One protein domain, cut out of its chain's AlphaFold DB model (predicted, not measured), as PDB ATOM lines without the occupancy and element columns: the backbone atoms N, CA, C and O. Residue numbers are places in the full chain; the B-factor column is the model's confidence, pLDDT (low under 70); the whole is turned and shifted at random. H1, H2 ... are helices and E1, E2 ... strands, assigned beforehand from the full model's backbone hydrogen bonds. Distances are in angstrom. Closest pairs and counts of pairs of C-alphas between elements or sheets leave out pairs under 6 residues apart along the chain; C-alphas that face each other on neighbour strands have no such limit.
ATOM      1  N   TYR A 137      24.114  42.505 -51.059       96.81
ATOM      2  CA  TYR A 137      25.115  42.202 -50.041       96.81
ATOM      3  C   TYR A 137      25.459  40.704 -50.001       96.81
ATOM      4  O   TYR A 137      26.636  40.348 -49.974       96.81
ATOM      5  N   ASP A 138      24.457  39.821 -50.082       98.06
ATOM      6  CA  ASP A 138      24.688  38.372 -50.135       98.06
ATOM      7  C   ASP A 138      25.498  37.979 -51.379       98.06
ATOM      8  O   ASP A 138      26.438  37.192 -51.282       98.06
ATOM      9  N   VAL A 139      25.177  38.557 -52.542       98.00
ATOM     10  CA  VAL A 139      25.900  38.315 -53.803       98.00
ATOM     11  C   VAL A 139      27.351  38.810 -53.721       98.00
ATOM     12  O   VAL A 139      28.270  38.152 -54.214       98.00
ATOM     13  N   GLN A 140      27.590  39.939 -53.054       97.31
ATOM     14  CA  GLN A 140      28.940  40.456 -52.825       97.31
ATOM     15  C   GLN A 140      29.745  39.572 -51.870       97.31
ATOM     16  O   GLN A 140      30.916  39.278 -52.128       97.31
ATOM     17  N   LEU A 141      29.117  39.084 -50.800       97.62
ATOM     18  CA  LEU A 141      29.742  38.128 -49.894       97.62
ATOM     19  C   LEU A 141      30.044  36.802 -50.610       97.62
ATOM     20  O   LEU A 141      31.126  36.243 -50.442       97.62
ATOM     21  N   ALA A 142      29.130  36.337 -51.463       98.00
ATOM     22  CA  ALA A 142      29.323  35.159 -52.296       98.00
ATOM     23  C   ALA A 142      30.562  35.284 -53.194       98.00
ATOM     24  O   ALA A 142      31.411  34.388 -53.227       98.00
ATOM     25  N   ARG A 143      30.712  36.434 -53.859       97.81
ATOM     26  CA  ARG A 143      31.898  36.762 -54.654       97.81
ATOM     27  C   ARG A 143      33.184  36.717 -53.824       97.81
ATOM     28  O   ARG A 143      34.179  36.152 -54.274       97.81
ATOM     29  N   LYS A 144      33.158  37.241 -52.593       96.75
ATOM     30  CA  LYS A 144      34.305  37.188 -51.669       96.75
ATOM     31  C   LYS A 144      34.702  35.744 -51.335       96.75
ATOM     32  O   LYS A 144      35.874  35.390 -51.467       96.75
ATOM     33  N   TYR A 145      33.733  34.896 -50.986       96.44
ATOM     34  CA  TYR A 145      33.958  33.464 -50.739       96.44
ATOM     35  C   TYR A 145      34.581  32.752 -51.947       96.44
ATOM     36  O   TYR A 145      35.534  31.986 -51.791       96.44
ATOM     37  N   TYR A 146      34.082  33.028 -53.155       96.56
ATOM     38  CA  TYR A 146      34.625  32.458 -54.390       96.56
ATOM     39  C   TYR A 146      36.096  32.809 -54.591       96.56
ATOM     40  O   TYR A 146      36.924  31.921 -54.808       96.56
ATOM     41  N   ILE A 147      36.433  34.094 -54.475       94.62
ATOM     42  CA  ILE A 147      37.795  34.582 -54.691       94.62
ATOM     43  C   ILE A 147      38.752  33.979 -53.658       94.62
ATOM     44  O   ILE A 147      39.800  33.446 -54.022       94.62
ATOM     45  N   TYR A 148      38.382  33.982 -52.377       91.56
ATOM     46  CA  TYR A 148      39.222  33.418 -51.318       91.56
ATOM     47  C   TYR A 148      39.469  31.915 -51.466       91.56
ATOM     48  O   TYR A 148      40.560  31.443 -51.125       91.56
ATOM     49  N   ASN A 149      38.494  31.185 -52.014       89.62
ATOM     50  CA  ASN A 149      38.616  29.762 -52.302       89.62
ATOM     51  C   ASN A 149      39.473  29.480 -53.554       89.62
ATOM     52  O   ASN A 149      40.257  28.525 -53.583       89.62
ATOM     53  N   LYS A 150      39.354  30.306 -54.600       89.56
ATOM     54  CA  LYS A 150      40.019  30.069 -55.890       89.56
ATOM     55  C   LYS A 150      41.478  30.538 -55.894       89.56
ATOM     56  O   LYS A 150      42.343  29.768 -56.312       89.56
ATOM     57  N   PHE A 151      41.767  31.709 -55.330       84.81
ATOM     58  CA  PHE A 151      43.071  32.374 -55.432       84.81
ATOM     59  C   PHE A 151      43.896  32.290 -54.144       84.81
ATOM     60  O   PHE A 151      43.364  32.162 -53.037       84.81
ATOM     61  N   GLU A 152      45.216  32.383 -54.267       81.00
ATOM     62  CA  GLU A 152      46.108  32.661 -53.139       81.00
ATOM     63  C   GLU A 152      46.199  34.181 -52.958       81.00
ATOM     64  O   GLU A 152      46.413  34.897 -53.927       81.00
ATOM     65  N   ILE A 153      45.970  34.685 -51.742       77.81
ATOM     66  CA  ILE A 153      45.860  36.129 -51.470       77.81
ATOM     67  C   ILE A 153      47.014  36.541 -50.563       77.81
ATOM     68  O   ILE A 153      47.333  35.820 -49.613       77.81
ATOM     69  N   SER A 154      47.632  37.678 -50.868       71.31
ATOM     70  CA  SER A 154      48.720  38.262 -50.079       71.31
ATOM     71  C   SER A 154      48.275  38.576 -48.644       71.31
ATOM     72  O   SER A 154      47.147  38.991 -48.419       71.31
ATOM     73  N   GLY A 155      49.160  38.366 -47.662       69.50
ATOM     74  CA  GLY A 155      48.855  38.578 -46.236       69.50
ATOM     75  C   GLY A 155      48.250  37.372 -45.505       69.50
ATOM     76  O   GLY A 155      48.149  37.399 -44.282       69.50
ATOM     77  N   TYR A 156      47.924  36.288 -46.216       67.06
ATOM     78  CA  TYR A 156      47.364  35.064 -45.633       67.06
ATOM     79  C   TYR A 156      48.300  33.866 -45.793       67.06
ATOM     80  O   TYR A 156      48.926  33.688 -46.842       67.06
ATOM     81  N   GLN A 157      48.369  32.995 -44.778       63.91
ATOM     82  CA  GLN A 157      49.240  31.815 -44.837       63.91
ATOM     83  C   GLN A 157      48.658  30.730 -45.746       63.91
ATOM     84  O   GLN A 157      49.400  30.035 -46.444       63.91
ATOM     85  N   ASN A 158      47.334  30.553 -45.739       69.81
ATOM     86  CA  ASN A 158      46.652  29.596 -46.601       69.81
ATOM     87  C   ASN A 158      45.209  30.028 -46.946       69.81
ATOM     88  O   ASN A 158      44.702  31.046 -46.481       69.81
ATOM     89  N   LYS A 159      44.541  29.253 -47.812       73.06
ATOM     90  CA  LYS A 159      43.164  29.529 -48.261       73.06
ATOM     91  C   LYS A 159      42.129  29.465 -47.130       73.06
ATOM     92  O   LYS A 159      41.186  30.249 -47.145       73.06
ATOM     93  N   ASN A 160      42.312  28.571 -46.160       79.69
ATOM     94  CA  ASN A 160      41.345  28.354 -45.085       79.69
ATOM     95  C   ASN A 160      41.343  29.508 -44.082       79.69
ATOM     96  O   ASN A 160      40.271  29.859 -43.607       79.69
ATOM     97  N   ASP A 161      42.494  30.133 -43.812       76.00
ATOM     98  CA  ASP A 161      42.586  31.263 -42.870       76.00
ATOM     99  C   ASP A 161      41.620  32.394 -43.253       76.00
ATOM    100  O   ASP A 161      40.939  32.961 -42.405       76.00
ATOM    101  N   LYS A 162      41.482  32.648 -44.556       81.44
ATOM    102  CA  LYS A 162      40.571  33.658 -45.106       81.44
ATOM    103  C   LYS A 162      39.103  33.299 -44.894       81.44
ATOM    104  O   LYS A 162      38.269  34.148 -44.589       81.44
ATOM    105  N   LEU A 163      38.769  32.023 -45.093       87.12
ATOM    106  CA  LEU A 163      37.409  31.522 -44.900       87.12
ATOM    107  C   LEU A 163      37.039  31.516 -43.414       87.12
ATOM    108  O   LEU A 163      35.895  31.813 -43.070       87.12
ATOM    109  N   ILE A 164      38.009  31.230 -42.543       84.69
ATOM    110  CA  ILE A 164      37.874  31.333 -41.089       84.69
ATOM    111  C   ILE A 164      37.631  32.788 -40.691       84.69
ATOM    112  O   ILE A 164      36.695  33.034 -39.937       84.69
ATOM    113  N   GLU A 165      38.388  33.749 -41.231       85.31
ATOM    114  CA  GLU A 165      38.190  35.174 -40.941       85.31
ATOM    115  C   GLU A 165      36.742  35.601 -41.219       85.31
ATOM    116  O   GLU A 165      36.069  36.115 -40.322       85.31
ATOM    117  N   ILE A 166      36.212  35.294 -42.411       88.56
ATOM    118  CA  ILE A 166      34.813  35.608 -42.749       88.56
ATOM    119  C   ILE A 166      33.840  34.877 -41.813       88.56
ATOM    120  O   ILE A 166      32.903  35.489 -41.298       88.56
ATOM    121  N   SER A 167      34.059  33.579 -41.585       86.00
ATOM    122  CA  SER A 167      33.170  32.733 -40.772       86.00
ATOM    123  C   SER A 167      33.170  33.121 -39.289       86.00
ATOM    124  O   SER A 167      32.207  32.836 -38.583       86.00
ATOM    125  N   SER A 168      34.233  33.776 -38.818       85.06
ATOM    126  CA  SER A 168      34.394  34.243 -37.437       85.06
ATOM    127  C   SER A 168      33.796  35.626 -37.169       85.06
ATOM    128  O   SER A 168      33.846  36.105 -36.036       85.06
ATOM    129  N   SER A 169      33.228  36.277 -38.191       87.12
ATOM    130  CA  SER A 169      32.641  37.605 -38.044       87.12
ATOM    131  C   SER A 169      31.506  37.616 -37.020       87.12
ATOM    132  O   SER A 169      30.597  36.789 -37.056       87.12
ATOM    133  N   THR A 170      31.528  38.603 -36.128       90.31
ATOM    134  CA  THR A 170      30.448  38.863 -35.166       90.31
ATOM    135  C   THR A 170      29.411  39.856 -35.698       90.31
ATOM    136  O   THR A 170      28.479  40.212 -34.978       90.31
ATOM    137  N   ASP A 171      29.570  40.341 -36.932       94.00
ATOM    138  CA  ASP A 171      28.619  41.251 -37.566       94.00
ATOM    139  C   ASP A 171      27.333  40.497 -37.941       94.00
ATOM    140  O   ASP A 171      27.347  39.529 -38.706       94.00
ATOM    141  N   GLY A 172      26.196  40.957 -37.411       94.00
ATOM    142  CA  GLY A 172      24.895  40.329 -37.640       94.00
ATOM    143  C   GLY A 172      24.464  40.288 -39.111       94.00
ATOM    144  O   GLY A 172      23.779  39.344 -39.507       94.00
ATOM    145  N   PHE A 173      24.873  41.258 -39.934       93.50
ATOM    146  CA  PHE A 173      24.606  41.245 -41.374       93.50
ATOM    147  C   PHE A 173      25.436  40.175 -42.077       93.50
ATOM    148  O   PHE A 173      24.877  39.402 -42.852       93.50
ATOM    149  N   VAL A 174      26.726  40.059 -41.743       95.38
ATOM    150  CA  VAL A 174      27.590  38.992 -42.277       95.38
ATOM    151  C   VAL A 174      27.024  37.623 -41.910       95.38
ATOM    152  O   VAL A 174      26.848  36.779 -42.785       95.38
ATOM    153  N   LEU A 175      26.664  37.413 -40.640       94.75
ATOM    154  CA  LEU A 175      26.094  36.150 -40.163       94.75
ATOM    155  C   LEU A 175      24.775  35.805 -40.864       94.75
ATOM    156  O   LEU A 175      24.574  34.668 -41.295       94.75
ATOM    157  N   LYS A 176      23.879  36.786 -41.022       96.12
ATOM    158  CA  LYS A 176      22.630  36.614 -41.775       96.12
ATOM    159  C   LYS A 176      22.913  36.188 -43.216       96.12
ATOM    160  O   LYS A 176      22.258  35.273 -43.711       96.12
ATOM    161  N   SER A 177      23.879  36.821 -43.869       97.44
ATOM    162  CA  SER A 177      24.240  36.521 -45.251       97.44
ATOM    163  C   SER A 177      24.893  35.157 -45.411       97.44
ATOM    164  O   SER A 177      24.506  34.419 -46.309       97.44
ATOM    165  N   ILE A 178      25.794  34.755 -44.509       96.44
ATOM    166  CA  ILE A 178      26.349  33.390 -44.485       96.44
ATOM    167  C   ILE A 178      25.216  32.364 -44.393       96.44
ATOM    168  O   ILE A 178      25.167  31.431 -45.193       96.44
ATOM    169  N   ASN A 179      24.263  32.572 -43.479       95.44
ATOM    170  CA  ASN A 179      23.106  31.688 -43.333       95.44
ATOM    171  C   ASN A 179      22.230  31.663 -44.592       95.44
ATOM    172  O   ASN A 179      21.767  30.594 -44.982       95.44
ATOM    173  N   ASN A 180      22.014  32.807 -45.251       97.38
ATOM    174  CA  ASN A 180      21.235  32.866 -46.490       97.38
ATOM    175  C   ASN A 180      21.942  32.119 -47.633       97.38
ATOM    176  O   ASN A 180      21.315  31.355 -48.364       97.38
ATOM    177  N   LEU A 181      23.262  32.276 -47.760       98.19
ATOM    178  CA  LEU A 181      24.062  31.552 -48.749       98.19
ATOM    179  C   LEU A 181      24.051  30.038 -48.482       98.19
ATOM    180  O   LEU A 181      23.844  29.254 -49.409       98.19
ATOM    181  N   ALA A 182      24.199  29.614 -47.225       96.81
ATOM    182  CA  ALA A 182      24.098  28.207 -46.837       96.81
ATOM    183  C   ALA A 182      22.694  27.632 -47.099       96.81
ATOM    184  O   ALA A 182      22.568  26.545 -47.659       96.81
ATOM    185  N   TYR A 183      21.632  28.378 -46.773       96.69
ATOM    186  CA  TYR A 183      20.241  27.974 -47.012       96.69
ATOM    187  C   TYR A 183      19.940  27.745 -48.501       96.69
ATOM    188  O   TYR A 183      19.230  26.806 -48.850       96.69
ATOM    189  N   ASN A 184      20.524  28.559 -49.384       97.38
ATOM    190  CA  ASN A 184      20.418  28.393 -50.837       97.38
ATOM    191  C   ASN A 184      21.394  27.334 -51.405       97.38
ATOM    192  O   ASN A 184      21.544  27.231 -52.621       97.38
ATOM    193  N   GLY A 185      22.082  26.555 -50.558       97.00
ATOM    194  CA  GLY A 185      23.002  25.492 -50.985       97.00
ATOM    195  C   GLY A 185      24.306  25.993 -51.618       97.00
ATOM    196  O   GLY A 185      24.991  25.239 -52.312       97.00
ATOM    197  N   LEU A 186      24.658  27.263 -51.409       98.12
ATOM    198  CA  LEU A 186      25.863  27.877 -51.974       98.12
ATOM    199  C   LEU A 186      27.099  27.666 -51.096       98.12
ATOM    200  O   LEU A 186      28.228  27.650 -51.588       98.12
ATOM    201  N   LEU A 187      26.877  27.479 -49.797       96.75
ATOM    202  CA  LEU A 187      27.912  27.175 -48.820       96.75
ATOM    203  C   LEU A 187      27.608  25.857 -48.117       96.75
ATOM    204  O   LEU A 187      26.448  25.500 -47.917       96.75
ATOM    205  N   TYR A 188      28.661  25.173 -47.689       94.19
ATOM    206  CA  TYR A 188      28.575  24.055 -46.759       94.19
ATOM    207  C   TYR A 188      29.596  24.235 -45.640       94.19
ATOM    208  O   TYR A 188      30.656  24.836 -45.835       94.19
ATOM    209  N   GLU A 189      29.271  23.728 -44.455       90.50
ATOM    210  CA  GLU A 189      30.208  23.719 -43.339       90.50
ATOM    211  C   GLU A 189      31.307  22.691 -43.627       90.50
ATOM    212  O   GLU A 189      31.043  21.492 -43.757       90.50
ATOM    213  N   ALA A 190      32.543  23.162 -43.779       84.00
ATOM    214  CA  ALA A 190      33.677  22.282 -44.007       84.00
ATOM    215  C   ALA A 190      34.071  21.587 -42.697       84.00
ATOM    216  O   ALA A 190      33.943  22.146 -41.605       84.00
ATOM    217  N   ALA A 191      34.589  20.360 -42.802       73.62
ATOM    218  CA  ALA A 191      35.116  19.655 -41.641       73.62
ATOM    219  C   ALA A 191      36.184  20.516 -40.951       73.62
ATOM    220  O   ALA A 191      37.052  21.088 -41.617       73.62
ATOM    221  N   LYS A 192      36.117  20.588 -39.613       65.94
ATOM    222  CA  LYS A 192      37.076  21.335 -38.792       65.94
ATOM    223  C   LYS A 192      38.495  21.008 -39.255       65.94
ATOM    224  O   LYS A 192      38.903  19.846 -39.250       65.94
ATOM    225  N   GLY A 193      39.240  22.037 -39.656       54.81
ATOM    226  CA  GLY A 193      40.662  21.889 -39.948       54.81
ATOM    227  C   GLY A 193      41.425  21.409 -38.708       54.81
ATOM    228  O   GLY A 193      40.878  21.359 -37.606       54.81
ATOM    229  N   ARG A 194      42.722  21.109 -38.853       48.00
ATOM    230  CA  ARG A 194      43.583  20.639 -37.742       48.00
ATOM    231  C   ARG A 194      43.556  21.550 -36.496       48.00
ATOM    232  O   ARG A 194      43.832  21.071 -35.406       48.00
ATOM    233  N   ALA A 195      43.183  22.824 -36.651       53.94
ATOM    234  CA  ALA A 195      43.050  23.813 -35.577       53.94
ATOM    235  C   ALA A 195      41.656  23.868 -34.904       53.94
ATOM    236  O   ALA A 195      41.419  24.719 -34.054       53.94
ATOM    237  N   GLY A 196      40.706  23.003 -35.277       60.69
ATOM    238  CA  GLY A 196      39.383  22.923 -34.638       60.69
ATOM    239  C   GLY A 196      38.402  24.054 -34.982       60.69
ATOM    240  O   GLY A 196      37.263  24.025 -34.511       60.69
ATOM    241  N   GLN A 197      38.812  25.021 -35.805       68.25
ATOM    242  CA  GLN A 197      37.988  26.151 -36.232       68.25
ATOM    243  C   GLN A 197      37.015  25.734 -37.348       68.25
ATOM    244  O   GLN A 197      37.396  25.031 -38.289       68.25
ATOM    245  N   GLN A 198      35.751  26.142 -37.207       77.69
ATOM    246  CA  GLN A 198      34.702  25.949 -38.213       77.69
ATOM    247  C   GLN A 198      34.782  27.055 -39.261       77.69
ATOM    248  O   GLN A 198      34.964  28.224 -38.921       77.69
ATOM    249  N   PHE A 199      34.626  26.682 -40.526       86.38
ATOM    250  CA  PHE A 199      34.505  27.625 -41.629       86.38
ATOM    251  C   PHE A 199      33.587  27.060 -42.711       86.38
ATOM    252  O   PHE A 199      33.393  25.846 -42.817       86.38
ATOM    253  N   TYR A 200      33.036  27.952 -43.526       90.94
ATOM    254  CA  TYR A 200      32.225  27.580 -44.677       90.94
ATOM    255  C   TYR A 200      33.071  27.527 -45.950       90.94
ATOM    256  O   TYR A 200      33.906  28.398 -46.194       90.94
ATOM    257  N   SER A 201      32.839  26.508 -46.775       91.25
ATOM    258  CA  SER A 201      33.408  26.389 -48.120       91.25
ATOM    259  C   SER A 201      32.302  26.479 -49.175       91.25
ATOM    260  O   SER A 201      31.116  26.346 -48.862       91.25
ATOM    261  N   ILE A 202      32.682  26.757 -50.422       95.19
ATOM    262  CA  ILE A 202      31.746  26.969 -51.533       95.19
ATOM    263  C   ILE A 202      31.382  25.653 -52.219       95.19
ATOM    264  O   ILE A 202      32.226  24.771 -52.364       95.19
ATOM    265  N   THR A 203      30.144  25.533 -52.693       97.12
ATOM    266  CA  THR A 203      29.695  24.388 -53.502       97.12
ATOM    267  C   THR A 203      29.969  24.589 -54.999       97.12
ATOM    268  O   THR A 203      30.189  25.708 -55.464       97.12
ATOM    269  N   ASP A 204      29.867  23.523 -55.799       95.56
ATOM    270  CA  ASP A 204      29.900  23.639 -57.268       95.56
ATOM    271  C   ASP A 204      28.741  24.493 -57.806       95.56
ATOM    272  O   ASP A 204      28.870  25.167 -58.829       95.56
ATOM    273  N   VAL A 205      27.603  24.493 -57.099       95.88
ATOM    274  CA  VAL A 205      26.448  25.343 -57.420       95.88
ATOM    275  C   VAL A 205      26.828  26.817 -57.292       95.88
ATOM    276  O   VAL A 205      26.500  27.598 -58.179       95.88
ATOM    277  N   MET A 206      27.576  27.190 -56.249       97.25
ATOM    278  CA  MET A 206      28.091  28.550 -56.072       97.25
ATOM    279  C   MET A 206      29.039  28.973 -57.194       97.25
ATOM    280  O   MET A 206      28.927  30.092 -57.691       97.25
ATOM    281  N   ILE A 207      29.944  28.087 -57.616       96.31
ATOM    282  CA  ILE A 207      30.875  28.359 -58.720       96.31
ATOM    283  C   ILE A 207      30.089  28.665 -59.999       96.31
ATOM    284  O   ILE A 207      30.249  29.740 -60.575       96.31
ATOM    285  N   LYS A 208      29.172  27.767 -60.384       94.88
ATOM    286  CA  LYS A 208      28.321  27.935 -61.572       94.88
ATOM    287  C   LYS A 208      27.453  29.190 -61.486       94.88
ATOM    288  O   LYS A 208      27.338  29.926 -62.458       94.88
ATOM    289  N   PHE A 209      26.845  29.441 -60.326       96.94
ATOM    290  CA  PHE A 209      26.003  30.611 -60.092       96.94
ATOM    291  C   PHE A 209      26.769  31.918 -60.327       96.94
ATOM    292  O   PHE A 209      26.296  32.780 -61.065       96.94
ATOM    293  N   LEU A 210      27.964  32.052 -59.748       97.56
ATOM    294  CA  LEU A 210      28.768  33.267 -59.868       97.56
ATOM    295  C   LEU A 210      29.302  33.476 -61.286       97.56
ATOM    296  O   LEU A 210      29.268  34.600 -61.778       97.56
ATOM    297  N   GLU A 211      29.716  32.407 -61.967       95.25
ATOM    298  CA  GLU A 211      30.160  32.461 -63.368       95.25
ATOM    299  C   GLU A 211      29.031  32.843 -64.342       95.25
ATOM    300  O   GLU A 211      29.297  33.372 -65.418       95.25
ATOM    301  N   LEU A 212      27.765  32.632 -63.965       95.38
ATOM    302  CA  LEU A 212      26.617  33.088 -64.753       95.38
ATOM    303  C   LEU A 212      26.303  34.576 -64.559       95.38
ATOM    304  O   LEU A 212      25.821  35.203 -65.502       95.38
ATOM    305  N   ILE A 213      26.521  35.138 -63.368       96.38
ATOM    306  CA  ILE A 213      26.067  36.502 -63.043       96.38
ATOM    307  C   ILE A 213      27.176  37.559 -63.087       96.38
ATOM    308  O   ILE A 213      26.862  38.742 -63.228       96.38
ATOM    309  N   PHE A 214      28.445  37.157 -63.002       96.38
ATOM    310  CA  PHE A 214      29.605  38.047 -63.058       96.38
ATOM    311  C   PHE A 214      30.396  37.878 -64.353       96.38
ATOM    312  O   PHE A 214      30.481  36.790 -64.920       96.38
ATOM    313  N   LYS A 215      31.045  38.956 -64.800       91.88
ATOM    314  CA  LYS A 215      32.084  38.879 -65.833       91.88
ATOM    315  C   LYS A 215      33.378  38.334 -65.223       91.88
ATOM    316  O   LYS A 215      33.650  38.517 -64.039       91.88
ATOM    317  N   ASN A 216      34.235  37.725 -66.044       88.50
ATOM    318  CA  ASN A 216      35.472  37.084 -65.572       88.50
ATOM    319  C   ASN A 216      36.392  38.017 -64.762       88.50
ATOM    320  O   ASN A 216      36.991  37.588 -63.782       88.50
ATOM    321  N   ASN A 217      36.497  39.292 -65.144       91.75
ATOM    322  CA  ASN A 217      37.310  40.284 -64.434       91.75
ATOM    323  C   ASN A 217      36.739  40.670 -63.058       91.75
ATOM    324  O   ASN A 217      37.476  41.153 -62.205       91.75
ATOM    325  N   GLU A 218      35.445  40.453 -62.833       94.38
ATOM    326  CA  GLU A 218      34.792  40.692 -61.545       94.38
ATOM    327  C   GLU A 218      34.998  39.530 -60.569       94.38
ATOM    328  O   GLU A 218      34.700  39.669 -59.390       94.38
ATOM    329  N   LEU A 219      35.529  38.397 -61.034       96.00
ATOM    330  CA  LEU A 219      35.843  37.224 -60.216       96.00
ATOM    331  C   LEU A 219      37.339  37.118 -59.881       96.00
ATOM    332  O   LEU A 219      37.806  36.047 -59.504       96.00
ATOM    333  N   LEU A 220      38.088  38.217 -60.016       94.75
ATOM    334  CA  LEU A 220      39.507  38.316 -59.661       94.75
ATOM    335  C   LEU A 220      39.696  38.992 -58.292       94.75
ATOM    336  O   LEU A 220      38.845  39.795 -57.902       94.75
ATOM    337  N   PRO A 221      40.819  38.755 -57.586       90.69
ATOM    338  CA  PRO A 221      41.111  39.375 -56.286       90.69
ATOM    339  C   PRO A 221      40.914  40.892 -56.223       90.69
ATOM    340  O   PRO A 221      40.311  41.405 -55.279       90.69
ATOM    341  N   SER A 222      41.301  41.606 -57.279       89.81
ATOM    342  CA  SER A 222      41.141  43.059 -57.363       89.81
ATOM    343  C   SER A 222      39.688  43.527 -57.213       89.81
ATOM    344  O   SER A 222      39.451  44.636 -56.748       89.81
ATOM    345  N   ALA A 223      38.699  42.694 -57.565       91.50
ATOM    346  CA  ALA A 223      37.277  43.032 -57.468       91.50
ATOM    347  C   ALA A 223      36.765  43.144 -56.019       91.50
ATOM    348  O   ALA A 223      35.694  43.711 -55.790       91.50
ATOM    349  N   ILE A 224      37.525  42.617 -55.054       90.50
ATOM    350  CA  ILE A 224      37.269  42.746 -53.613       90.50
ATOM    351  C   ILE A 224      38.371  43.539 -52.895       90.50
ATOM    352  O   ILE A 224      38.464  43.475 -51.674       90.50
ATOM    353  N   ASN A 225      39.163  44.317 -53.646       88.94
ATOM    354  CA  ASN A 225      40.313  45.087 -53.157       88.94
ATOM    355  C   ASN A 225      41.424  44.220 -52.543       88.94
ATOM    356  O   ASN A 225      42.107  44.647 -51.616       88.94
TER     357      ASN A 225
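Overview. This is residues 137 to 225 of the 356 residues of an uncharacterized protein of Proteus vulgaris (UniProt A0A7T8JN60). A helix, H1, runs through the middle of a cluster of helices: H2 folds back beside it, H3 crosses near its first residues, and H4, H5 and H6 pack on it from residue 142 to residue 148. A small antiparallel hairpin of two strands completes the body, E2 packing on H1 and H2, and E1 on H3. The printed part has 89 residues, with six named helices and two named strands in the order H1 H2 H3 E1 E2 H4 H5 H6; the class is mostly helix. The whole is compact, with a radius of gyration of the C-alphas of 12.4 A, and spans 36 by 30 by 24 A.

Arrangement. H1, residues 137 to 150, is the hub and touches five other helices. With residues 145 to 149 alone it touches H2, residues 159 to 167, in a helical hairpin; they run opposite ways at a shallow tilt of 20 degrees, the closest C-alphas being those of Asn 149 and Lys 159, 6.1 A apart. With residues 137 to 142 alone H1 touches H3, residues 172 to 183, only just about perpendicular at 71 degrees; the closest C-alphas, of Asp 138 and Ser 177, are 5.2 A apart. E1, residues 187 to 190, and E2, residues 199 to 202, form an antiparallel hairpin, with N 188 and O 201 at 3.0 A and N 201 and O 188 at 2.9 A, within hydrogen-bond range. The closest C-alphas of H2 and E2, those of Ile 164 and Phe 199, are 5.0 A apart; those of H3 and E1, Leu 181 and Leu 187, are 5.8 A apart. With residues 142 to 146 alone H1 touches H4, residues 204 to 213, opposite ways at a steep tilt of 62 degrees; the closest C-alphas, of Arg 143 and Leu 210, are 7.0 A apart. H1 only just touches H5, residues 216 to 219, and H6, residues 221 to 224, with 3 pairs of C-alphas within 8 A each; the closest are those of Ile 147 and Leu 219, 6.4 A, and of Ile 147 and Pro 221, 6.0 A. H3 and H4 are apart. Every O i to N i+4 pair is within hydrogen-bond range in H1, H3 and H4, and 4 of 5 in H2; H5 and H6 are too short for such a pair.

Along the chain. H1 begins at C-alpha 137 (25.115, 42.202, -50.041) and is 20.1 A long. H2 measures 12.9 A, H3 16.2 A and H4 14.6 A. E2 ends at C-alpha 202 (31.746, 26.969, -51.533), and H6 at C-alpha 224 (37.269, 42.746, -53.613).

Size, cuts and confidence. The C-alphas farthest apart, of Gly 196 and Lys 215, are 35.8 A apart. The printed part has no cut and no long link. The mean pLDDT of the printed part is 88.3; residues 155 to 158 and 192 to 197 are under 70.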